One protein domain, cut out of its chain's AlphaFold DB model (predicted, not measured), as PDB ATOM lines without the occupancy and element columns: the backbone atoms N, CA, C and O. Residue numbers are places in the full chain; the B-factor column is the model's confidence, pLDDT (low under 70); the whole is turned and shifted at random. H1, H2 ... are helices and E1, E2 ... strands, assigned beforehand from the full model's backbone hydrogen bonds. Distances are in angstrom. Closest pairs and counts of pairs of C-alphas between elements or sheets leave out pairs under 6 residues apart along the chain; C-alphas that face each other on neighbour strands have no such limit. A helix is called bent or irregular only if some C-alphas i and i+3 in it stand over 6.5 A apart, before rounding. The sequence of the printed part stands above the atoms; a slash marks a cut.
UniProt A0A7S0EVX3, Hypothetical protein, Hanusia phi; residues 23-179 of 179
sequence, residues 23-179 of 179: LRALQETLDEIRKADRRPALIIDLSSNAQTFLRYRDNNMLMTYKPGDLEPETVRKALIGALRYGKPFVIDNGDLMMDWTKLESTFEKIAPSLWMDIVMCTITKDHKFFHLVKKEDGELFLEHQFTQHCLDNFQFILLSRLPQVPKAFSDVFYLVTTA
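This is residues 23 to 179 of the 179 residues of the protein "Hypothetical protein" of Hanusia phi (UniProt A0A7S0EVX3). What shape appears first? A twisted sheet of five parallel strands, in the order E2 E3 E4 E1 E5, is the core of three layers, helices on both faces: H1 and H2 cover one face, H3 the other. H6 and H7 pack on H3, H5 packs on H4, and the loop 133 to 147 lies far from the mean of the C-alphas. What builds it? The printed part has 157 residues, with eight named helices and five named strands in the order H1 E1 H2 E2 H3 E3 H4 H5 H6 H7 E4 H8 E5, of mixed class. It is compact, with a radius of gyration of the C-alphas of 14.8 A and spans of 43 by 29 by 27 A.

Where are the strands? They are E2, residues 60 to 63; E3, 88 to 92; E4, 155 to 160, 16.4 A long; E1, 41 to 45; and E5, 174 to 178, ending at C-alpha 178 (23.588, -33.303, 102.793). Where are the helices? H1, residues 23 to 37, spans 20.3 A from C-alpha 23 (24.044, -37.648, 99.163) and is irregular, C-alphas 24 and 27 being 7.4 A apart. H3, 72 to 85, spans 20.0 A; the others are H2, 50 to 55; H4, 100 to 108; H5, 114 to 119; H6, 128 to 132; H7, 148 to 153; and H8, 167 to 172.

Which atoms pair the strands? Within hydrogen-bond range are N 90 and O 60 for E2 and E3, 2.8 A; N 91 and O 157 for E3 and E4, 2.9 A; N 43 and O 158 for E4 and E1, 2.8 A; N 44 and O 176 for E1 and E5, 2.8 A. What is on the sheet? H1, height 8.8 A, lies over E1, its closest C-alphas to E1 being Leu 30 and Ala 41, 7.2 A; H2 is on the same face and H3 on the opposite face, over E2 and E3, with Asn 60 and Ala 78 the closest C-alphas of E2 and H3, 5.8 A. H5 and H8 only graze the sheet. What touches H3, the hub? H6 touches it, closest C-alphas Arg 76 and Leu 132, 6.8 A; H7 touches its residues 83 to 85, closest C-alphas Tyr 85 and Cys 150, 5.5 A. H4 and H3 touch only at their ends, and only just, with 3 pairs of C-alphas within 8 A; H4 also touches H5, closest C-alphas Phe 107 and Trp 115, 5.3 A. How do chain and helix backbones run? E2, H3, E3 and E3, H4 H5 H6 H7, E4 are strand-helix-strand units, parallel neighbour strands with helices between; E1, H2, E2 and E4, H8, E5 are split ones, with other strands between. In H2, H3, H4, H5 and H7 every O i to N i+4 pair is within hydrogen-bond range; H1 has 9 of 11, H8 1 of 2, and H6 0 of 1 but 2 of 2 O i to N i+3 pairs.

How large is it? The two C-alphas farthest apart, of Lys 135 and Ala 179, are 44.1 A apart. Any cut, long link or weak place? The printed part has no cut, H6 to H7 is a long link, and no printed residue is under 70 in pLDDT.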
ATOM      1  N   LEU A  23      23.325 -38.013 100.399       93.81
ATOM      2  CA  LEU A  23      24.044 -37.648  99.163       93.81
ATOM      3  C   LEU A  23      23.493 -38.322  97.891       93.81
ATOM      4  O   LEU A  23      23.510 -37.730  96.815       93.81
ATOM      5  N   ARG A  24      22.982 -39.555  97.996       93.88
ATOM      6  CA  ARG A  24      22.434 -40.306  96.850       93.88
ATOM      7  C   ARG A  24      21.207 -39.640  96.219       93.88
ATOM      8  O   ARG A  24      21.012 -39.806  95.021       93.88
ATOM      9  N   ALA A  25      20.428 -38.897  97.001       96.31
ATOM     10  CA  ALA A  25      19.242 -38.188  96.529       96.31
ATOM     11  C   ALA A  25      19.569 -36.804  95.939       96.31
ATOM     12  O   ALA A  25      18.704 -36.186  95.331       96.31
ATOM     13  N   LEU A  26      20.816 -36.322  96.063       96.31
ATOM     14  CA  LEU A  26      21.184 -34.945  95.715       96.31
ATOM     15  C   LEU A  26      20.807 -34.556  94.282       96.31
ATOM     16  O   LEU A  26      20.250 -33.486  94.074       96.31
ATOM     17  N   GLN A  27      21.081 -35.414  93.298       95.81
ATOM     18  CA  GLN A  27      20.739 -35.108  91.904       95.81
ATOM     19  C   GLN A  27      19.226 -34.965  91.706       95.81
ATOM     20  O   GLN A  27      18.784 -34.008  91.079       95.81
ATOM     21  N   GLU A  28      18.453 -35.915  92.230       97.06
ATOM     22  CA  GLU A  28      16.997 -35.932  92.087       97.06
ATOM     23  C   GLU A  28      16.377 -34.704  92.756       97.06
ATOM     24  O   GLU A  28      15.623 -33.978  92.116       97.06
ATOM     25  N   THR A  29      16.806 -34.381  93.978       97.50
ATOM     26  CA  THR A  29      16.361 -33.179  94.691       97.50
ATOM     27  C   THR A  29      16.722 -31.892  93.942       97.50
ATOM     28  O   THR A  29      15.894 -30.991  93.835       97.50
ATOM     29  N   LEU A  30      17.929 -31.784  93.372       97.50
ATOM     30  CA  LEU A  30      18.306 -30.618  92.561       97.50
ATOM     31  C   LEU A  30      17.437 -30.489  91.301       97.50
ATOM     32  O   LEU A  30      17.056 -29.373  90.939       97.50
ATOM     33  N   ASP A  31      17.096 -31.605  90.652       96.88
ATOM     34  CA  ASP A  31      16.201 -31.624  89.493       96.88
ATOM     35  C   ASP A  31      14.763 -31.229  89.866       96.88
ATOM     36  O   ASP A  31      14.113 -30.504  89.111       96.88
ATOM     37  N   GLU A  32      14.264 -31.674  91.020       97.12
ATOM     38  CA  GLU A  32      12.953 -31.292  91.553       97.12
ATOM     39  C   GLU A  32      12.888 -29.799  91.871       97.12
ATOM     40  O   GLU A  32      11.972 -29.121  91.402       97.12
ATOM     41  N   ILE A  33      13.894 -29.261  92.573       96.88
ATOM     42  CA  ILE A  33      13.997 -27.825  92.868       96.88
ATOM     43  C   ILE A  33      13.972 -27.024  91.566       96.88
ATOM     44  O   ILE A  33      13.184 -26.087  91.443       96.88
ATOM     45  N   ARG A  34      14.770 -27.415  90.558       95.56
ATOM     46  CA  ARG A  34      14.799 -26.726  89.257       95.56
ATOM     47  C   ARG A  34      13.424 -26.713  88.587       95.56
ATOM     48  O   ARG A  34      13.039 -25.693  88.026       95.56
ATOM     49  N   LYS A  35      12.702 -27.836  88.602       94.75
ATOM     50  CA  LYS A  35      11.425 -27.987  87.885       94.75
ATOM     51  C   LYS A  35      10.248 -27.329  88.604       94.75
ATOM     52  O   LYS A  35       9.387 -26.769  87.933       94.75
ATOM     53  N   ALA A  36      10.191 -27.435  89.931       92.94
ATOM     54  CA  ALA A  36       9.025 -27.041  90.718       92.94
ATOM     55  C   ALA A  36       9.148 -25.632  91.316       92.94
ATOM     56  O   ALA A  36       8.203 -24.854  91.229       92.94
ATOM     57  N   ASP A  37      10.302 -25.298  91.897       90.06
ATOM     58  CA  ASP A  37      10.517 -24.039  92.628       90.06
ATOM     59  C   ASP A  37      11.273 -23.007  91.764       90.06
ATOM     60  O   ASP A  37      10.997 -21.810  91.779       90.06
ATOM     61  N   ARG A  38      12.197 -23.492  90.925       90.81
ATOM     62  CA  ARG A  38      13.132 -22.720  90.089       90.81
ATOM     63  C   ARG A  38      14.144 -21.869  90.861       90.81
ATOM     64  O   ARG A  38      15.016 -21.307  90.207       90.81
ATOM     65  N   ARG A  39      14.087 -21.784  92.196       94.88
ATOM     66  CA  ARG A  39      15.127 -21.131  93.010       94.88
ATOM     67  C   ARG A  39      16.518 -21.729  92.753       94.88
ATOM     68  O   ARG A  39      16.643 -22.934  92.508       94.88
ATOM     69  N   PRO A  40      17.586 -20.923  92.883       97.62
ATOM     70  CA  PRO A  40      18.932 -21.466  92.973       97.62
ATOM     71  C   PRO A  40      19.072 -22.322  94.239       97.62
ATOM     72  O   PRO A  40      18.445 -22.050  95.267       97.62
ATOM     73  N   ALA A  41      19.916 -23.348  94.179       98.06
ATOM     74  CA  ALA A  41      20.155 -24.233  95.316       98.06
ATOM     75  C   ALA A  41      21.405 -23.801  96.092       98.06
ATOM     76  O   ALA A  41      22.430 -23.476  95.492       98.06
ATOM     77  N   LEU A  42      21.338 -23.822  97.421       98.12
ATOM     78  CA  LEU A  42      22.500 -23.723  98.299       98.12
ATOM     79  C   LEU A  42      22.664 -25.054  99.031       98.12
ATOM     80  O   LEU A  42      21.885 -25.399  99.919       98.12
ATOM     81  N   ILE A  43      23.690 -25.801  98.638       98.06
ATOM     82  CA  ILE A  43      24.049 -27.075  99.245       98.06
ATOM     83  C   ILE A  43      24.937 -26.806 100.458       98.06
ATOM     84  O   ILE A  43      25.988 -26.174 100.344       98.06
ATOM     85  N   ILE A  44      24.522 -27.326 101.607       97.25
ATOM     86  CA  ILE A  44      25.282 -27.327 102.854       97.25
ATOM     87  C   ILE A  44      25.788 -28.752 103.067       97.25
ATOM     88  O   ILE A  44      25.052 -29.635 103.515       97.25
ATOM     89  N   ASP A  45      27.038 -28.988 102.682       95.38
ATOM     90  CA  ASP A  45      27.657 -30.307 102.650       95.38
ATOM     91  C   ASP A  45      28.411 -30.626 103.935       95.38
ATOM     92  O   ASP A  45      29.627 -30.464 104.030       95.38
ATOM     93  N   LEU A  46      27.675 -31.145 104.917       90.94
ATOM     94  CA  LEU A  46      28.243 -31.597 106.189       90.94
ATOM     95  C   LEU A  46      29.026 -32.912 106.042       90.94
ATOM     96  O   LEU A  46      29.825 -33.261 106.909       90.94
ATOM     97  N   SER A  47      28.828 -33.634 104.934       85.62
ATOM     98  CA  SER A  47      29.500 -34.903 104.633       85.62
ATOM     99  C   SER A  47      30.847 -34.739 103.919       85.62
ATOM    100  O   SER A  47      31.599 -35.705 103.806       85.62
ATOM    101  N   SER A  48      31.144 -33.537 103.407       85.19
ATOM    102  CA  SER A  48      32.294 -33.225 102.540       85.19
ATOM    103  C   SER A  48      32.393 -34.052 101.246       85.19
ATOM    104  O   SER A  48      33.461 -34.137 100.636       85.19
ATOM    105  N   ASN A  49      31.292 -34.662 100.796       92.81
ATOM    106  CA  ASN A  49      31.259 -35.521  99.609       92.81
ATOM    107  C   ASN A  49      30.469 -34.930  98.431       92.81
ATOM    108  O   ASN A  49      30.609 -35.418  97.306       92.81
ATOM    109  N   ALA A  50      29.672 -33.880  98.642       94.69
ATOM    110  CA  ALA A  50      28.870 -33.254  97.592       94.69
ATOM    111  C   ALA A  50      29.749 -32.604  96.521       94.69
ATOM    112  O   ALA A  50      29.466 -32.748  95.335       94.69
ATOM    113  N   GLN A  51      30.866 -31.972  96.901       94.56
ATOM    114  CA  GLN A  51      31.815 -31.397  95.937       94.56
ATOM    115  C   GLN A  51      32.343 -32.463  94.961       94.56
ATOM    116  O   GLN A  51      32.355 -32.270  93.746       94.56
ATOM    117  N   THR A  52      32.774 -33.607  95.501       93.94
ATOM    118  CA  THR A  52      33.279 -34.739  94.715       93.94
ATOM    119  C   THR A  52      32.171 -35.339  93.861       93.94
ATOM    120  O   THR A  52      32.380 -35.558  92.671       93.94
ATOM    121  N   PHE A  53      30.981 -35.542  94.430       94.50
ATOM    122  CA  PHE A  53      29.812 -36.017  93.694       94.50
ATOM    123  C   PHE A  53      29.495 -35.119  92.494       94.50
ATOM    124  O   PHE A  53      29.353 -35.621  91.380       94.50
ATOM    125  N   LEU A  54      29.445 -33.801  92.704       94.75
ATOM    126  CA  LEU A  54      29.194 -32.822  91.652       94.75
ATOM    127  C   LEU A  54      30.315 -32.829  90.612       94.75
ATOM    128  O   LEU A  54      30.017 -32.811  89.430       94.75
ATOM    129  N   ARG A  55      31.594 -32.946  90.989       92.12
ATOM    130  CA  ARG A  55      32.702 -33.012  90.012       92.12
ATOM    131  C   ARG A  55      32.601 -34.162  89.005       92.12
ATOM    132  O   ARG A  55      33.111 -34.027  87.899       92.12
ATOM    133  N   TYR A  56      31.959 -35.272  89.368       92.25
ATOM    134  CA  TYR A  56      31.705 -36.386  88.445       92.25
ATOM    135  C   TYR A  56      30.443 -36.198  87.585       92.25
ATOM    136  O   TYR A  56      30.107 -37.071  86.786       92.25
ATOM    137  N   ARG A  57      29.729 -35.078  87.742       89.88
ATOM    138  CA  ARG A  57      28.588 -34.681  86.910       89.88
ATOM    139  C   ARG A  57      29.003 -33.616  85.910       89.88
ATOM    140  O   ARG A  57      29.985 -32.905  86.096       89.88
ATOM    141  N   ASP A  58      28.203 -33.483  84.864       91.31
ATOM    142  CA  ASP A  58      28.416 -32.458  83.854       91.31
ATOM    143  C   ASP A  58      27.944 -31.088  84.366       91.31
ATOM    144  O   ASP A  58      26.750 -30.797  84.383       91.31
ATOM    145  N   ASN A  59      28.876 -30.265  84.846       95.25
ATOM    146  CA  ASN A  59      28.627 -28.902  85.315       95.25
ATOM    147  C   ASN A  59      29.824 -27.992  85.039       95.25
ATOM    148  O   ASN A  59      30.926 -28.449  84.737       95.25
ATOM    149  N   ASN A  60      29.594 -26.695  85.214       96.50
ATOM    150  CA  ASN A  60      30.653 -25.702  85.256       96.50
ATOM    151  C   ASN A  60      30.875 -25.297  86.714       96.50
ATOM    152  O   ASN A  60      30.066 -24.556  87.266       96.50
ATOM    153  N   MET A  61      31.949 -25.782  87.341       97.62
ATOM    154  CA  MET A  61      32.287 -25.469  88.733       97.62
ATOM    155  C   MET A  61      33.471 -24.509  88.830       97.62
ATOM    156  O   MET A  61      34.516 -24.744  88.222       97.62
ATOM    157  N   LEU A  62      33.319 -23.470  89.647       98.00
ATOM    158  CA  LEU A  62      34.378 -22.546  90.059       98.00
ATOM    159  C   LEU A  62      34.493 -22.544  91.584       98.00
ATOM    160  O   LEU A  62      33.512 -22.792  92.282       98.00
ATOM    161  N   MET A  63      35.681 -22.252  92.109       97.12
ATOM    162  CA  MET A  63      35.944 -22.253  93.552       97.12
ATOM    163  C   MET A  63      36.292 -20.853  94.048       97.12
ATOM    164  O   MET A  63      37.192 -20.208  93.514       97.12
ATOM    165  N   THR A  64      35.648 -20.389  95.120       96.31
ATOM    166  CA  THR A  64      35.871 -19.026  95.641       96.31
ATOM    167  C   THR A  64      37.266 -18.817  96.235       96.31
ATOM    168  O   THR A  64      37.732 -17.682  96.349       96.31
ATOM    169  N   TYR A  65      37.933 -19.912  96.602       94.06
ATOM    170  CA  TYR A  65      39.275 -19.956  97.184       94.06
ATOM    171  C   TYR A  65      40.380 -20.246  96.161       94.06
ATOM    172  O   TYR A  65      41.560 -20.175  96.507       94.06
ATOM    173  N   LYS A  66      40.037 -20.578  94.910       96.12
ATOM    174  CA  LYS A  66      41.031 -20.842  93.866       96.12
ATOM    175  C   LYS A  66      41.383 -19.537  93.140       96.12
ATOM    176  O   LYS A  66      40.488 -18.878  92.609       96.12
ATOM    177  N   PRO A  67      42.670 -19.145  93.081       94.69
ATOM    178  CA  PRO A  67      43.078 -17.947  92.353       94.69
ATOM    179  C   PRO A  67      42.643 -18.006  90.884       94.69
ATOM    180  O   PRO A  67      42.824 -19.027  90.224       94.69
ATOM    181  N   GLY A  68      42.084 -16.908  90.373       95.62
ATOM    182  CA  GLY A  68      41.637 -16.802  88.981       95.62
ATOM    183  C   GLY A  68      40.201 -17.272  88.710       95.62
ATOM    184  O   GLY A  68      39.608 -16.843  87.720       95.62
ATOM    185  N   ASP A  69      39.616 -18.107  89.576       97.06
ATOM    186  CA  ASP A  69      38.281 -18.681  89.341       97.06
ATOM    187  C   ASP A  69      37.173 -17.623  89.446       97.06
ATOM    188  O   ASP A  69      36.229 -17.649  88.665       97.06
ATOM    189  N   LEU A  70      37.307 -16.653  90.358       96.25
ATOM    190  CA  LEU A  70      36.361 -15.538  90.503       96.25
ATOM    191  C   LEU A  70      36.754 -14.275  89.720       96.25
ATOM    192  O   LEU A  70      36.205 -13.202  89.974       96.25
ATOM    193  N   GLU A  71      37.684 -14.382  88.770       97.75
ATOM    194  CA  GLU A  71      37.947 -13.276  87.850       97.75
ATOM    195  C   GLU A  71      36.746 -13.072  86.912       97.75
ATOM    196  O   GLU A  71      36.182 -14.064  86.433       97.75
ATOM    197  N   PRO A  72      36.359 -11.819  86.598       97.44
ATOM    198  CA  PRO A  72      35.129 -11.532  85.857       97.44
ATOM    199  C   PRO A  72      34.993 -12.321  84.550       97.44
ATOM    200  O   PRO A  72      33.931 -12.855  84.244       97.44
ATOM    201  N   GLU A  73      36.081 -12.453  83.792       97.69
ATOM    202  CA  GLU A  73      36.068 -13.166  82.514       97.69
ATOM    203  C   GLU A  73      35.937 -14.689  82.679       97.69
ATOM    204  O   GLU A  73      35.272 -15.338  81.869       97.69
ATOM    205  N   THR A  74      36.522 -15.257  83.736       98.19
ATOM    206  CA  THR A  74      36.401 -16.684  84.069       98.19
ATOM    207  C   THR A  74      34.960 -17.018  84.445       98.19
ATOM    208  O   THR A  74      34.367 -17.941  83.882       98.19
ATOM    209  N   VAL A  75      34.371 -16.213  85.336       98.44
ATOM    210  CA  VAL A  75      32.976 -16.352  85.773       98.44
ATOM    211  C   VAL A  75      32.023 -16.180  84.590       98.44
ATOM    212  O   VAL A  75      31.146 -17.019  84.390       98.44
ATOM    213  N   ARG A  76      32.229 -15.152  83.754       98.31
ATOM    214  CA  ARG A  76      31.420 -14.903  82.551       98.31
ATOM    215  C   ARG A  76      31.411 -16.113  81.622       98.31
ATOM    216  O   ARG A  76      30.336 -16.567  81.240       98.31
ATOM    217  N   LYS A  77      32.588 -16.657  81.283       98.00
ATOM    218  CA  LYS A  77      32.719 -17.823  80.391       98.00
ATOM    219  C   LYS A  77      32.056 -19.070  80.965       98.00
ATOM    220  O   LYS A  77      31.349 -19.773  80.241       98.00
ATOM    221  N   ALA A  78      32.248 -19.330  82.257       98.25
ATOM    222  CA  ALA A  78      31.599 -20.448  82.932       98.25
ATOM    223  C   ALA A  78      30.068 -20.304  82.912       98.25
ATOM    224  O   ALA A  78      29.370 -21.272  82.605       98.25
ATOM    225  N   LEU A  79      29.551 -19.096  83.150       98.25
ATOM    226  CA  LEU A  79      28.121 -18.808  83.132       98.25
ATOM    227  C   LEU A  79      27.506 -18.973  81.735       98.25
ATOM    228  O   LEU A  79      26.540 -19.721  81.590       98.25
ATOM    229  N   ILE A  80      28.064 -18.345  80.691       97.62
ATOM    230  CA  ILE A  80      27.514 -18.488  79.330       97.62
ATOM    231  C   ILE A  80      27.634 -19.925  78.816       97.62
ATOM    232  O   ILE A  80      26.755 -20.395  78.098       97.62
ATOM    233  N   GLY A  81      28.681 -20.655  79.220       97.69
ATOM    234  CA  GLY A  81      28.815 -22.079  78.934       97.69
ATOM    235  C   GLY A  81      27.710 -22.900  79.597       97.69
ATOM    236  O   GLY A  81      27.114 -23.760  78.952       97.69
ATOM    237  N   ALA A  82      27.399 -22.612  80.862       97.94
ATOM    238  CA  ALA A  82      26.353 -23.309  81.598       97.94
ATOM    239  C   ALA A  82      24.971 -23.044  80.987       97.94
ATOM    240  O   ALA A  82      24.217 -23.984  80.749       97.94
ATOM    241  N   LEU A  83      24.676 -21.786  80.647       97.44
ATOM    242  CA  LEU A  83      23.426 -21.385  79.995       97.44
ATOM    243  C   LEU A  83      23.258 -22.037  78.623       97.44
ATOM    244  O   LEU A  83      22.212 -22.615  78.334       97.44
ATOM    245  N   ARG A  84      24.302 -21.993  77.791       96.56
ATOM    246  CA  ARG A  84      24.269 -22.564  76.444       96.56
ATOM    247  C   ARG A  84      23.969 -24.057  76.459       96.56
ATOM    248  O   ARG A  84      23.182 -24.531  75.651       96.56
ATOM    249  N   TYR A  85      24.629 -24.798  77.342       96.94
ATOM    250  CA  TYR A  85      24.511 -26.252  77.386       96.94
ATOM    251  C   TYR A  85      23.436 -26.754  78.360       96.94
ATOM    252  O   TYR A  85      23.222 -27.959  78.444       96.94
ATOM    253  N   GLY A  86      22.765 -25.859  79.088       96.00
ATOM    254  CA  GLY A  86      21.786 -26.216  80.115       96.00
ATOM    255  C   GLY A  86      22.385 -27.016  81.266       96.00
ATOM    256  O   GLY A  86      21.759 -27.939  81.777       96.00
ATOM    257  N   LYS A  87      23.626 -26.691  81.637       95.81
ATOM    258  CA  LYS A  87      24.357 -27.348  82.721       95.81
ATOM    259  C   LYS A  87      24.211 -26.552  84.016       95.81
ATOM    260  O   LYS A  87      24.046 -25.329  83.960       95.81
ATOM    261  N   PRO A  88      24.355 -27.196  85.184       97.56
ATOM    262  CA  PRO A  88      24.510 -26.468  86.428       97.56
ATOM    263  C   PRO A  88      25.748 -25.565  86.389       97.56
ATOM    264  O   PRO A  88      26.825 -25.982  85.949       97.56
ATOM    265  N   PHE A  89      25.600 -24.341  86.885       98.44
ATOM    266  CA  PHE A  89      26.709 -23.459  87.211       98.44
ATOM    267  C   PHE A  89      26.918 -23.472  88.723       98.44
ATOM    268  O   PHE A  89      26.048 -23.030  89.475       98.44
ATOM    269  N   VAL A  90      28.053 -24.017  89.160       98.44
ATOM    270  CA  VAL A  90      28.358 -24.255  90.570       98.44
ATOM    271  C   VAL A  90      29.446 -23.296  91.042       98.44
ATOM    272  O   VAL A  90      30.538 -23.261  90.476       98.44
ATOM    273  N   ILE A  91      29.179 -22.567  92.120       98.19
ATOM    274  CA  ILE A  91      30.206 -21.862  92.891       98.19
ATOM    275  C   ILE A  91      30.432 -22.641  94.183       98.19
ATOM    276  O   ILE A  91      29.526 -22.789  94.998       98.19
ATOM    277  N   ASP A  92      31.641 -23.150  94.376       97.44
ATOM    278  CA  ASP A  92      32.038 -23.828  95.604       97.44
ATOM    279  C   ASP A  92      32.782 -22.872  96.536       97.44
ATOM    280  O   ASP A  92      33.874 -22.389  96.221       97.44
ATOM    281  N   ASN A  93      32.185 -22.611  97.696       96.06
ATOM    282  CA  ASN A  93      32.748 -21.747  98.722       96.06
ATOM    283  C   ASN A  93      33.685 -22.476  99.698       96.06
ATOM    284  O   ASN A  93      34.368 -21.829 100.494       96.06
ATOM    285  N   GLY A  94      33.746 -23.810  99.639       93.69
ATOM    286  CA  GLY A  94      34.557 -24.624 100.537       93.69
ATOM    287  C   GLY A  94      34.226 -24.368 102.009       93.69
ATOM    288  O   GLY A  94      33.059 -24.355 102.398       93.69
ATOM    289  N   ASP A  95      35.268 -24.149 102.815       93.88
ATOM    290  CA  ASP A  95      35.171 -23.874 104.261       93.88
ATOM    291  C   ASP A  95      35.229 -22.376 104.589       93.88
ATOM    292  O   ASP A  95      35.518 -21.986 105.721       93.88
ATOM    293  N   LEU A  96      35.024 -21.509 103.595       94.00
ATOM    294  CA  LEU A  96      35.001 -20.070 103.822       94.00
ATOM    295  C   LEU A  96      33.625 -19.630 104.323       94.00
ATOM    296  O   LEU A  96      32.592 -20.190 103.955       94.00
ATOM    297  N   MET A  97      33.604 -18.565 105.122       93.25
ATOM    298  CA  MET A  97      32.356 -17.884 105.463       93.25
ATOM    299  C   MET A  97      31.740 -17.297 104.191       93.25
ATOM    300  O   MET A  97      32.434 -16.661 103.394       93.25
ATOM    301  N   MET A  98      30.448 -17.539 103.977       93.75
ATOM    302  CA  MET A  98      29.737 -16.977 102.831       93.75
ATOM    303  C   MET A  98      29.540 -15.473 103.007       93.75
ATOM    304  O   MET A  98      29.152 -15.004 104.075       93.75
ATOM    305  N   ASP A  99      29.771 -14.733 101.928       94.50
ATOM    306  CA  ASP A  99      29.673 -13.278 101.889       94.50
ATOM    307  C   ASP A  99      28.855 -12.871 100.659       94.50
ATOM    308  O   ASP A  99      29.293 -13.037  99.517       94.50
ATOM    309  N   TRP A 100      27.639 -12.378 100.915       95.94
ATOM    310  CA  TRP A 100      26.709 -11.933  99.876       95.94
ATOM    311  C   TRP A 100      27.305 -10.790  99.065       95.94
ATOM    312  O   TRP A 100      27.364 -10.872  97.843       95.94
ATOM    313  N   THR A 101      27.806  -9.761  99.748       96.06
ATOM    314  CA  THR A 101      28.351  -8.551  99.131       96.06
ATOM    315  C   THR A 101      29.552  -8.881  98.258       96.06
ATOM    316  O   THR A 101      29.706  -8.331  97.168       96.06
ATOM    317  N   LYS A 102      30.408  -9.811  98.701       94.81
ATOM    318  CA  LYS A 102      31.543 -10.265  97.895       94.81
ATOM    319  C   LYS A 102      31.076 -10.942  96.609       94.81
ATOM    320  O   LYS A 102      31.550 -10.549  95.544       94.81
ATOM    321  N   LEU A 103      30.166 -11.920  96.693       95.75
ATOM    322  CA  LEU A 103      29.642 -12.609  95.509       95.75
ATOM    323  C   LEU A 103      28.929 -11.630  94.577       95.75
ATOM    324  O   LEU A 103      29.282 -11.560  93.404       95.75
ATOM    325  N   GLU A 104      28.026 -10.808  95.105       97.50
ATOM    326  CA  GLU A 104      27.339  -9.755  94.358       97.50
ATOM    327  C   GLU A 104      28.344  -8.870  93.614       97.50
ATOM    328  O   GLU A 104      28.309  -8.792  92.389       97.50
ATOM    329  N   SER A 105      29.341  -8.318  94.310       97.06
ATOM    330  CA  SER A 105      30.360  -7.468  93.682       97.06
ATOM    331  C   SER A 105      31.173  -8.177  92.590       97.06
ATOM    332  O   SER A 105      31.634  -7.527  91.653       97.06
ATOM    333  N   THR A 106      31.371  -9.495  92.688       96.12
ATOM    334  CA  THR A 106      32.041 -10.286  91.647       96.12
ATOM    335  C   THR A 106      31.192 -10.351  90.382       96.12
ATOM    336  O   THR A 106      31.722 -10.140  89.292       96.12
ATOM    337  N   PHE A 107      29.889 -10.605  90.509       97.94
ATOM    338  CA  PHE A 107      28.985 -10.687  89.361       97.94
ATOM    339  C   PHE A 107      28.675  -9.308  88.761       97.94
ATOM    340  O   PHE A 107      28.660  -9.168  87.539       97.94
ATOM    341  N   GLU A 108      28.544  -8.270  89.584       97.62
ATOM    342  CA  GLU A 108      28.284  -6.896  89.126       97.62
ATOM    343  C   GLU A 108      29.455  -6.285  88.337       97.62
ATOM    344  O   GLU A 108      29.262  -5.402  87.502       97.62
ATOM    345  N   LYS A 109      30.684  -6.789  88.520       97.56
ATOM    346  CA  LYS A 109      31.835  -6.429  87.666       97.56
ATOM    347  C   LYS A 109      31.727  -6.972  86.239       97.56
ATOM    348  O   LYS A 109      32.476  -6.525  85.373       97.56
ATOM    349  N   ILE A 110      30.862  -7.957  85.997       97.75
ATOM    350  CA  ILE A 110      30.676  -8.590  84.685       97.75
ATOM    351  C   ILE A 110      29.591  -7.855  83.906       97.75
ATOM    352  O   ILE A 110      29.814  -7.465  82.762       97.75
ATOM    353  N   ALA A 111      28.423  -7.686  84.524       96.81
ATOM    354  CA  ALA A 111      27.307  -6.945  83.962       96.81
ATOM    355  C   ALA A 111      26.420  -6.386  85.087       96.81
ATOM    356  O   ALA A 111      26.279  -7.046  86.120       96.81
ATOM    357  N   PRO A 112      25.795  -5.211  84.890       95.69
ATOM    358  CA  PRO A 112      24.874  -4.647  85.870       95.69
ATOM    359  C   PRO A 112      23.695  -5.580  86.159       95.69
ATOM    360  O   PRO A 112      23.094  -6.124  85.236       95.69
ATOM    361  N   SER A 113      23.321  -5.690  87.433       95.88
ATOM    362  CA  SER A 113      22.235  -6.531  87.958       95.88
ATOM    363  C   SER A 113      22.407  -8.037  87.742       95.88
ATOM    364  O   SER A 113      21.464  -8.793  87.989       95.88
ATOM    365  N   LEU A 114      23.584  -8.500  87.306       97.69
ATOM    366  CA  LEU A 114      23.806  -9.905  86.975       97.69
ATOM    367  C   LEU A 114      23.592 -10.822  88.180       97.69
ATOM    368  O   LEU A 114      23.040 -11.912  88.022       97.69
ATOM    369  N   TRP A 115      24.005 -10.396  89.376       97.62
ATOM    370  CA  TRP A 115      23.803 -11.202  90.579       97.62
ATOM    371  C   TRP A 115      22.315 -11.445  90.827       97.62
ATOM    372  O   TRP A 115      21.880 -12.591  90.966       97.62
ATOM    373  N   MET A 116      21.526 -10.369  90.785       96.62
ATOM    374  CA  MET A 116      20.078 -10.431  90.954       96.62
ATOM    375  C   MET A 116      19.412 -11.236  89.841       96.62
ATOM    376  O   MET A 116      18.523 -12.035  90.123       96.62
ATOM    377  N   ASP A 117      19.874 -11.106  88.597       97.06
ATOM    378  CA  ASP A 117      19.330 -11.875  87.484       97.06
ATOM    379  C   ASP A 117      19.553 -13.389  87.631       97.06
ATOM    380  O   ASP A 117      18.702 -14.187  87.224       97.06
ATOM    381  N   ILE A 118      20.667 -13.799  88.238       96.81
ATOM    382  CA  ILE A 118      20.955 -15.205  88.534       96.81
ATOM    383  C   ILE A 118      20.073 -15.699  89.678       96.81
ATOM    384  O   ILE A 118      19.371 -16.701  89.519       96.81
ATOM    385  N   VAL A 119      20.076 -15.006  90.821       96.12
ATOM    386  CA  VAL A 119      19.386 -15.502  92.022       96.12
ATOM    387  C   VAL A 119      17.860 -15.406  91.927       96.12
ATOM    388  O   VAL A 119      17.165 -16.193  92.558       96.12
ATOM    389  N   MET A 120      17.339 -14.512  91.078       95.12
ATOM    390  CA  MET A 120      15.916 -14.442  90.711       95.12
ATOM    391  C   MET A 120      15.569 -15.298  89.482       95.12
ATOM    392  O   MET A 120      14.421 -15.310  89.030       95.12
ATOM    393  N   CYS A 121      16.561 -15.982  88.905       92.88
ATOM    394  CA  CYS A 121      16.437 -16.808  87.704       92.88
ATOM    395  C   CYS A 121      15.813 -16.078  86.501       92.88
ATOM    396  O   CYS A 121      15.174 -16.691  85.641       92.88
ATOM    397  N   THR A 122      16.007 -14.760  86.414       95.31
ATOM    398  CA  THR A 122      15.607 -13.932  85.271       95.31
ATOM    399  C   THR A 122      16.662 -13.900  84.173       95.31
ATOM    400  O   THR A 122      16.320 -13.553  83.049       95.31
ATOM    401  N   ILE A 123      17.902 -14.332  84.436       95.94
ATOM    402  CA  ILE A 123      18.983 -14.395  83.435       95.94
ATOM    403  C   ILE A 123      18.632 -15.249  82.205       95.94
ATOM    404  O   ILE A 123      19.134 -15.004  81.112       95.94
ATOM    405  N   THR A 124      17.745 -16.235  82.368       94.62
ATOM    406  CA  THR A 124      17.273 -17.141  81.306       94.62
ATOM    407  C   THR A 124      16.121 -16.563  80.475       94.62
ATOM    408  O   THR A 124      15.682 -17.201  79.521       94.62
ATOM    409  N   LYS A 125      15.614 -15.375  80.827       93.00
ATOM    410  CA  LYS A 125      14.447 -14.739  80.203       93.00
ATOM    411  C   LYS A 125      14.869 -13.616  79.266       93.00
ATOM    412  O   LYS A 125      15.920 -13.006  79.460       93.00
ATOM    413  N   ASP A 126      14.028 -13.342  78.270       89.19
ATOM    414  CA  ASP A 126      14.109 -12.165  77.393       89.19
ATOM    415  C   ASP A 126      15.504 -11.918  76.796       89.19
ATOM    416  O   ASP A 126      15.922 -10.780  76.610       89.19
ATOM    417  N   HIS A 127      16.255 -12.995  76.535       88.81
ATOM    418  CA  HIS A 127      17.615 -12.944  75.990       88.81
ATOM    419  C   HIS A 127      18.616 -12.134  76.843       88.81
ATOM    420  O   HIS A 127      19.684 -11.768  76.353       88.81
ATOM    421  N   LYS A 128      18.339 -11.898  78.139       91.44
ATOM    422  CA  LYS A 128      19.215 -11.130  79.047       91.44
ATOM    423  C   LYS A 128      20.657 -11.637  79.071       91.44
ATOM    424  O   LYS A 128      21.597 -10.845  79.079       91.44
ATOM    425  N   PHE A 129      20.839 -12.956  79.031       91.94
ATOM    426  CA  PHE A 129      22.159 -13.582  78.987       91.94
ATOM    427  C   PHE A 129      22.997 -13.188  77.764       91.94
ATOM    428  O   PHE A 129      24.222 -13.285  77.822       91.94
ATOM    429  N   PHE A 130      22.385 -12.761  76.655       92.56
ATOM    430  CA  PHE A 130      23.103 -12.520  75.405       92.56
ATOM    431  C   PHE A 130      24.049 -11.316  75.500       92.56
ATOM    432  O   PHE A 130      25.093 -11.302  74.856       92.56
ATOM    433  N   HIS A 131      23.773 -10.366  76.399       93.06
ATOM    434  CA  HIS A 131      24.692  -9.268  76.717       93.06
ATOM    435  C   HIS A 131      26.025  -9.735  77.323       93.06
ATOM    436  O   HIS A 131      26.997  -8.980  77.324       93.06
ATOM    437  N   LEU A 132      26.088 -10.970  77.830       96.31
ATOM    438  CA  LEU A 132      27.315 -11.566  78.354       96.31
ATOM    439  C   LEU A 132      28.184 -12.179  77.255       96.31
ATOM    440  O   LEU A 132      29.357 -12.454  77.514       96.31
ATOM    441  N   VAL A 133      27.634 -12.435  76.065       96.50
ATOM    442  CA  VAL A 133      28.363 -13.044  74.951       96.50
ATOM    443  C   VAL A 133      29.203 -11.982  74.253       96.50
ATOM    444  O   VAL A 133      28.720 -10.912  73.887       96.50
ATOM    445  N   LYS A 134      30.482 -12.291  74.052       95.62
ATOM    446  CA  LYS A 134      31.426 -11.441  73.331       95.62
ATOM    447  C   LYS A 134      31.704 -12.026  71.955       95.62
ATOM    448  O   LYS A 134      31.598 -13.232  71.736       95.62
ATOM    449  N   LYS A 135      32.124 -11.177  71.017       92.88
ATOM    450  CA  LYS A 135      32.441 -11.600  69.645       92.88
ATOM    451  C   LYS A 135      33.548 -12.664  69.613       92.88
ATOM    452  O   LYS A 135      33.522 -13.552  68.767       92.88
ATOM    453  N   GLU A 136      34.500 -12.586  70.538       95.19
ATOM    454  CA  GLU A 136      35.655 -13.486  70.616       95.19
ATOM    455  C   GLU A 136      35.306 -14.879  71.167       95.19
ATOM    456  O   GLU A 136      36.145 -15.775  71.105       95.19
ATOM    457  N   ASP A 137      34.086 -15.090  71.681       94.94
ATOM    458  CA  ASP A 137      33.645 -16.403  72.175       94.94
ATOM    459  C   ASP A 137      33.395 -17.407  71.029       94.94
ATOM    460  O   ASP A 137      33.404 -18.621  71.243       94.94
ATOM    461  N   GLY A 138      33.241 -16.914  69.796       93.94
ATOM    462  CA  GLY A 138      33.141 -17.724  68.584       93.94
ATOM    463  C   GLY A 138      31.734 -18.240  68.272       93.94
ATOM    464  O   GLY A 138      30.766 -17.999  68.992       93.94
ATOM    465  N   GLU A 139      31.621 -18.978  67.165       93.94
ATOM    466  CA  GLU A 139      30.339 -19.410  66.572       93.94
ATOM    467  C   GLU A 139      29.499 -20.303  67.491       93.94
ATOM    468  O   GLU A 139      28.276 -20.386  67.387       93.94
ATOM    469  N   LEU A 140      30.171 -20.941  68.440       92.88
ATOM    470  CA  LEU A 140      29.553 -21.738  69.475       92.88
ATOM    471  C   LEU A 140      28.598 -20.917  70.358       92.88
ATOM    472  O   LEU A 140      27.655 -21.487  70.886       92.88
ATOM    473  N   PHE A 141      28.773 -19.603  70.492       94.75
ATOM    474  CA  PHE A 141      27.930 -18.753  71.341       94.75
ATOM    475  C   PHE A 141      27.025 -17.811  70.537       94.75
ATOM    476  O   PHE A 141      26.580 -16.784  71.040       94.75
ATOM    477  N   LEU A 142      26.713 -18.158  69.287       92.75
ATOM    478  CA  LEU A 142      25.682 -17.452  68.525       92.75
ATOM    479  C   LEU A 142      24.306 -17.629  69.176       92.75
ATOM    480  O   LEU A 142      24.030 -18.651  69.795       92.75
ATOM    481  N   GLU A 143      23.416 -16.656  68.996       89.50
ATOM    482  CA  GLU A 143      22.109 -16.616  69.668       89.50
ATOM    483  C   GLU A 143      21.295 -17.912  69.503       89.50
ATOM    484  O   GLU A 143      20.806 -18.472  70.479       89.50
ATOM    485  N   HIS A 144      21.246 -18.464  68.287       90.62
ATOM    486  CA  HIS A 144      20.521 -19.705  67.983       90.62
ATOM    487  C   HIS A 144      21.104 -20.967  68.657       90.62
ATOM    488  O   HIS A 144      20.485 -22.027  68.599       90.62
ATOM    489  N   GLN A 145      22.289 -20.879  69.273       94.62
ATOM    490  CA  GLN A 145      22.898 -21.967  70.047       94.62
ATOM    491  C   GLN A 145      22.333 -22.051  71.475       94.62
ATOM    492  O   GLN A 145      22.523 -23.066  72.141       94.62
ATOM    493  N   PHE A 146      21.631 -21.016  71.948       95.88
ATOM    494  CA  PHE A 146      20.968 -20.995  73.252       95.88
ATOM    495  C   PHE A 146      19.510 -21.430  73.099       95.88
ATOM    496  O   PHE A 146      18.603 -20.617  72.933       95.88
ATOM    497  N   THR A 147      19.277 -22.740  73.123       95.50
ATOM    498  CA  THR A 147      17.919 -23.282  72.985       95.50
ATOM    499  C   THR A 147      17.110 -23.089  74.268       95.50
ATOM    500  O   THR A 147      17.659 -23.172  75.369       95.50
ATOM    501  N   GLN A 148      15.787 -22.928  74.146       94.75
ATOM    502  CA  GLN A 148      14.900 -22.834  75.312       94.75
ATOM    503  C   GLN A 148      15.052 -24.044  76.244       94.75
ATOM    504  O   GLN A 148      15.099 -23.885  77.457       94.75
ATOM    505  N   HIS A 149      15.231 -25.244  75.679       95.56
ATOM    506  CA  HIS A 149      15.468 -26.462  76.452       95.56
ATOM    507  C   HIS A 149      16.713 -26.366  77.348       95.56
ATOM    508  O   HIS A 149      16.683 -26.787  78.502       95.56
ATOM    509  N   CYS A 150      17.811 -25.804  76.835       96.44
ATOM    510  CA  CYS A 150      19.023 -25.591  77.622       96.44
ATOM    511  C   CYS A 150      18.804 -24.527  78.703       96.44
ATOM    512  O   CYS A 150      19.173 -24.746  79.854       96.44
ATOM    513  N   LEU A 151      18.143 -23.418  78.368       96.06
ATOM    514  CA  LEU A 151      17.835 -22.358  79.331       96.06
ATOM    515  C   LEU A 151      16.917 -22.847  80.465       96.06
ATOM    516  O   LEU A 151      17.131 -22.477  81.616       96.06
ATOM    517  N   ASP A 152      15.955 -23.722  80.170       95.19
ATOM    518  CA  ASP A 152      15.073 -24.342  81.168       95.19
ATOM    519  C   ASP A 152      15.803 -25.360  82.064       95.19
ATOM    520  O   ASP A 152      15.377 -25.620  83.191       95.19
ATOM    521  N   ASN A 153      16.909 -25.935  81.581       95.94
ATOM    522  CA  ASN A 153      17.745 -26.868  82.341       95.94
ATOM    523  C   ASN A 153      18.862 -26.188  83.143       95.94
ATOM    524  O   ASN A 153      19.430 -26.819  84.038       95.94
ATOM    525  N   PHE A 154      19.168 -24.920  82.865       97.19
ATOM    526  CA  PHE A 154      20.140 -24.157  83.639       97.19
ATOM    527  C   PHE A 154      19.748 -24.107  85.122       97.19
ATOM    528  O   PHE A 154      18.592 -23.879  85.481       97.19
ATOM    529  N   GLN A 155      20.739 -24.287  85.991       97.38
ATOM    530  CA  GLN A 155      20.574 -24.182  87.434       97.38
ATOM    531  C   GLN A 155      21.808 -23.522  88.039       97.38
ATOM    532  O   GLN A 155      22.934 -23.914  87.737       97.38
ATOM    533  N   PHE A 156      21.602 -22.548  88.921       98.44
ATOM    534  CA  PHE A 156      22.679 -21.994  89.731       98.44
ATOM    535  C   PHE A 156      22.742 -22.711  91.080       98.44
ATOM    536  O   PHE A 156      21.716 -22.891  91.742       98.44
ATOM    537  N   ILE A 157      23.944 -23.134  91.466       98.56
ATOM    538  CA  ILE A 157      24.192 -23.875  92.700       98.56
ATOM    539  C   ILE A 157      25.338 -23.207  93.456       98.56
ATOM    540  O   ILE A 157      26.426 -23.009  92.918       98.56
ATOM    541  N   LEU A 158      25.111 -22.909  94.729       98.25
ATOM    542  CA  LEU A 158      26.152 -22.538  95.677       98.25
ATOM    543  C   LEU A 158      26.432 -23.740  96.585       98.25
ATOM    544  O   LEU A 158      25.504 -24.419  97.018       98.25
ATOM    545  N   LEU A 159      27.699 -24.024  96.862       97.88
ATOM    546  CA  LEU A 159      28.117 -25.107  97.750       97.88
ATOM    547  C   LEU A 159      28.913 -24.533  98.926       97.88
ATOM    548  O   LEU A 159      29.828 -23.736  98.730       97.88
ATOM    549  N   SER A 160      28.569 -24.949 100.143       96.81
ATOM    550  CA  SER A 160      29.254 -24.593 101.388       96.81
ATOM    551  C   SER A 160      29.471 -25.843 102.231       96.81
ATOM    552  O   SER A 160      28.600 -26.708 102.284       96.81
ATOM    553  N   ARG A 161      30.602 -25.925 102.936       95.06
ATOM    554  CA  ARG A 161      30.851 -26.948 103.968       95.06
ATOM    555  C   ARG A 161      30.601 -26.435 105.387       95.06
ATOM    556  O   ARG A 161      30.660 -27.197 106.346       95.06
ATOM    557  N   LEU A 162      30.293 -25.145 105.532       93.75
ATOM    558  CA  LEU A 162      29.932 -24.554 106.814       93.75
ATOM    559  C   LEU A 162      28.415 -24.621 107.033       93.75
ATOM    560  O   LEU A 162      27.663 -24.248 106.127       93.75
ATOM    561  N   PRO A 163      27.952 -25.021 108.233       91.06
ATOM    562  CA  PRO A 163      26.525 -25.127 108.534       91.06
ATOM    563  C   PRO A 163      25.841 -23.765 108.706       91.06
ATOM    564  O   PRO A 163      24.623 -23.654 108.587       91.06
ATOM    565  N   GLN A 164      26.617 -22.717 108.997       89.31
ATOM    566  CA  GLN A 164      26.095 -21.371 109.191       89.31
ATOM    567  C   GLN A 164      25.919 -20.667 107.848       89.31
ATOM    568  O   GLN A 164      26.870 -20.500 107.082       89.31
ATOM    569  N   VAL A 165      24.696 -20.208 107.599       89.94
ATOM    570  CA  VAL A 165      24.311 -19.512 106.373       89.94
ATOM    571  C   VAL A 165      23.772 -18.127 106.735       89.94
ATOM    572  O   VAL A 165      22.812 -18.044 107.504       89.94
ATOM    573  N   PRO A 166      24.352 -17.028 106.213       92.75
ATOM    574  CA  PRO A 166      23.798 -15.698 106.432       92.75
ATOM    575  C   PRO A 166      22.366 -15.597 105.897       92.75
ATOM    576  O   PRO A 166      22.061 -16.129 104.829       92.75
ATOM    577  N   LYS A 167      21.509 -14.847 106.601       93.12
ATOM    578  CA  LYS A 167      20.068 -14.755 106.310       93.12
ATOM    579  C   LYS A 167      19.746 -14.419 104.845       93.12
ATOM    580  O   LYS A 167      18.822 -14.986 104.274       93.12
ATOM    581  N   ALA A 168      20.542 -13.544 104.224       94.88
ATOM    582  CA  ALA A 168      20.365 -13.155 102.823       94.88
ATOM    583  C   ALA A 168      20.373 -14.361 101.865       94.88
ATOM    584  O   ALA A 168      19.593 -14.404 100.919       94.88
ATOM    585  N   PHE A 169      21.199 -15.376 102.139       96.06
ATOM    586  CA  PHE A 169      21.204 -16.603 101.349       96.06
ATOM    587  C   PHE A 169      19.987 -17.480 101.658       96.06
ATOM    588  O   PHE A 169      19.354 -17.961 100.726       96.06
ATOM    589  N   SER A 170      19.616 -17.658 102.931       94.50
ATOM    590  CA  SER A 170      18.458 -18.495 103.297       94.50
ATOM    591  C   SER A 170      17.107 -17.933 102.842       94.50
ATOM    592  O   SER A 170      16.148 -18.687 102.727       94.50
ATOM    593  N   ASP A 171      17.015 -16.624 102.595       94.06
ATOM    594  CA  ASP A 171      15.797 -15.987 102.078       94.06
ATOM    595  C   ASP A 171      15.599 -16.238 100.566       94.06
ATOM    596  O   ASP A 171      14.470 -16.238 100.060       94.06
ATOM    597  N   VAL A 172      16.696 -16.451  99.834       95.69
ATOM    598  CA  VAL A 172      16.716 -16.478  98.364       95.69
ATOM    599  C   VAL A 172      16.892 -17.897  97.826       95.69
ATOM    600  O   VAL A 172      16.167 -18.305  96.918       95.69
ATOM    601  N   PHE A 173      17.808 -18.666  98.408       97.62
ATOM    602  CA  PHE A 173      18.161 -20.004  97.949       97.62
ATOM    603  C   PHE A 173      17.274 -21.076  98.575       97.62
ATOM    604  O   PHE A 173      16.863 -20.971  99.729       97.62
ATOM    605  N   TYR A 174      17.064 -22.157  97.827       97.88
ATOM    606  CA  TYR A 174      16.585 -23.407  98.400       97.88
ATOM    607  C   TYR A 174      17.747 -24.096  99.128       97.88
ATOM    608  O   TYR A 174      18.767 -24.412  98.510       97.88
ATOM    609  N   LEU A 175      17.614 -24.331 100.433       97.50
ATOM    610  CA  LEU A 175      18.661 -24.943 101.248       97.50
ATOM    611  C   LEU A 175      18.605 -26.473 101.161       97.50
ATOM    612  O   LEU A 175      17.587 -27.095 101.460       97.50
ATOM    613  N   VAL A 176      19.719 -27.095 100.784       97.44
ATOM    614  CA  VAL A 176      19.850 -28.555 100.700       97.44
ATOM    615  C   VAL A 176      20.976 -29.000 101.620       97.44
ATOM    616  O   VAL A 176      22.150 -28.824 101.309       97.44
ATOM    617  N   THR A 177      20.641 -29.584 102.765       96.75
ATOM    618  CA  THR A 177      21.641 -30.138 103.681       96.75
ATOM    619  C   THR A 177      21.916 -31.590 103.330       96.75
ATOM    620  O   THR A 177      21.009 -32.423 103.403       96.75
ATOM    621  N   THR A 178      23.164 -31.912 102.992       94.75
ATOM    622  CA  THR A 178      23.588 -33.303 102.793       94.75
ATOM    623  C   THR A 178      24.279 -33.821 104.046       94.75
ATOM    624  O   THR A 178      25.289 -33.253 104.475       94.75
ATOM    625  N   ALA A 179      23.738 -34.897 104.616       84.12
ATOM    626  CA  ALA A 179      24.263 -35.581 105.797       84.12
ATOM    627  C   ALA A 179      24.204 -37.105 105.630       84.12
ATOM    628  O   ALA A 179      23.368 -37.586 104.828       84.12
TER     629      ALA A 179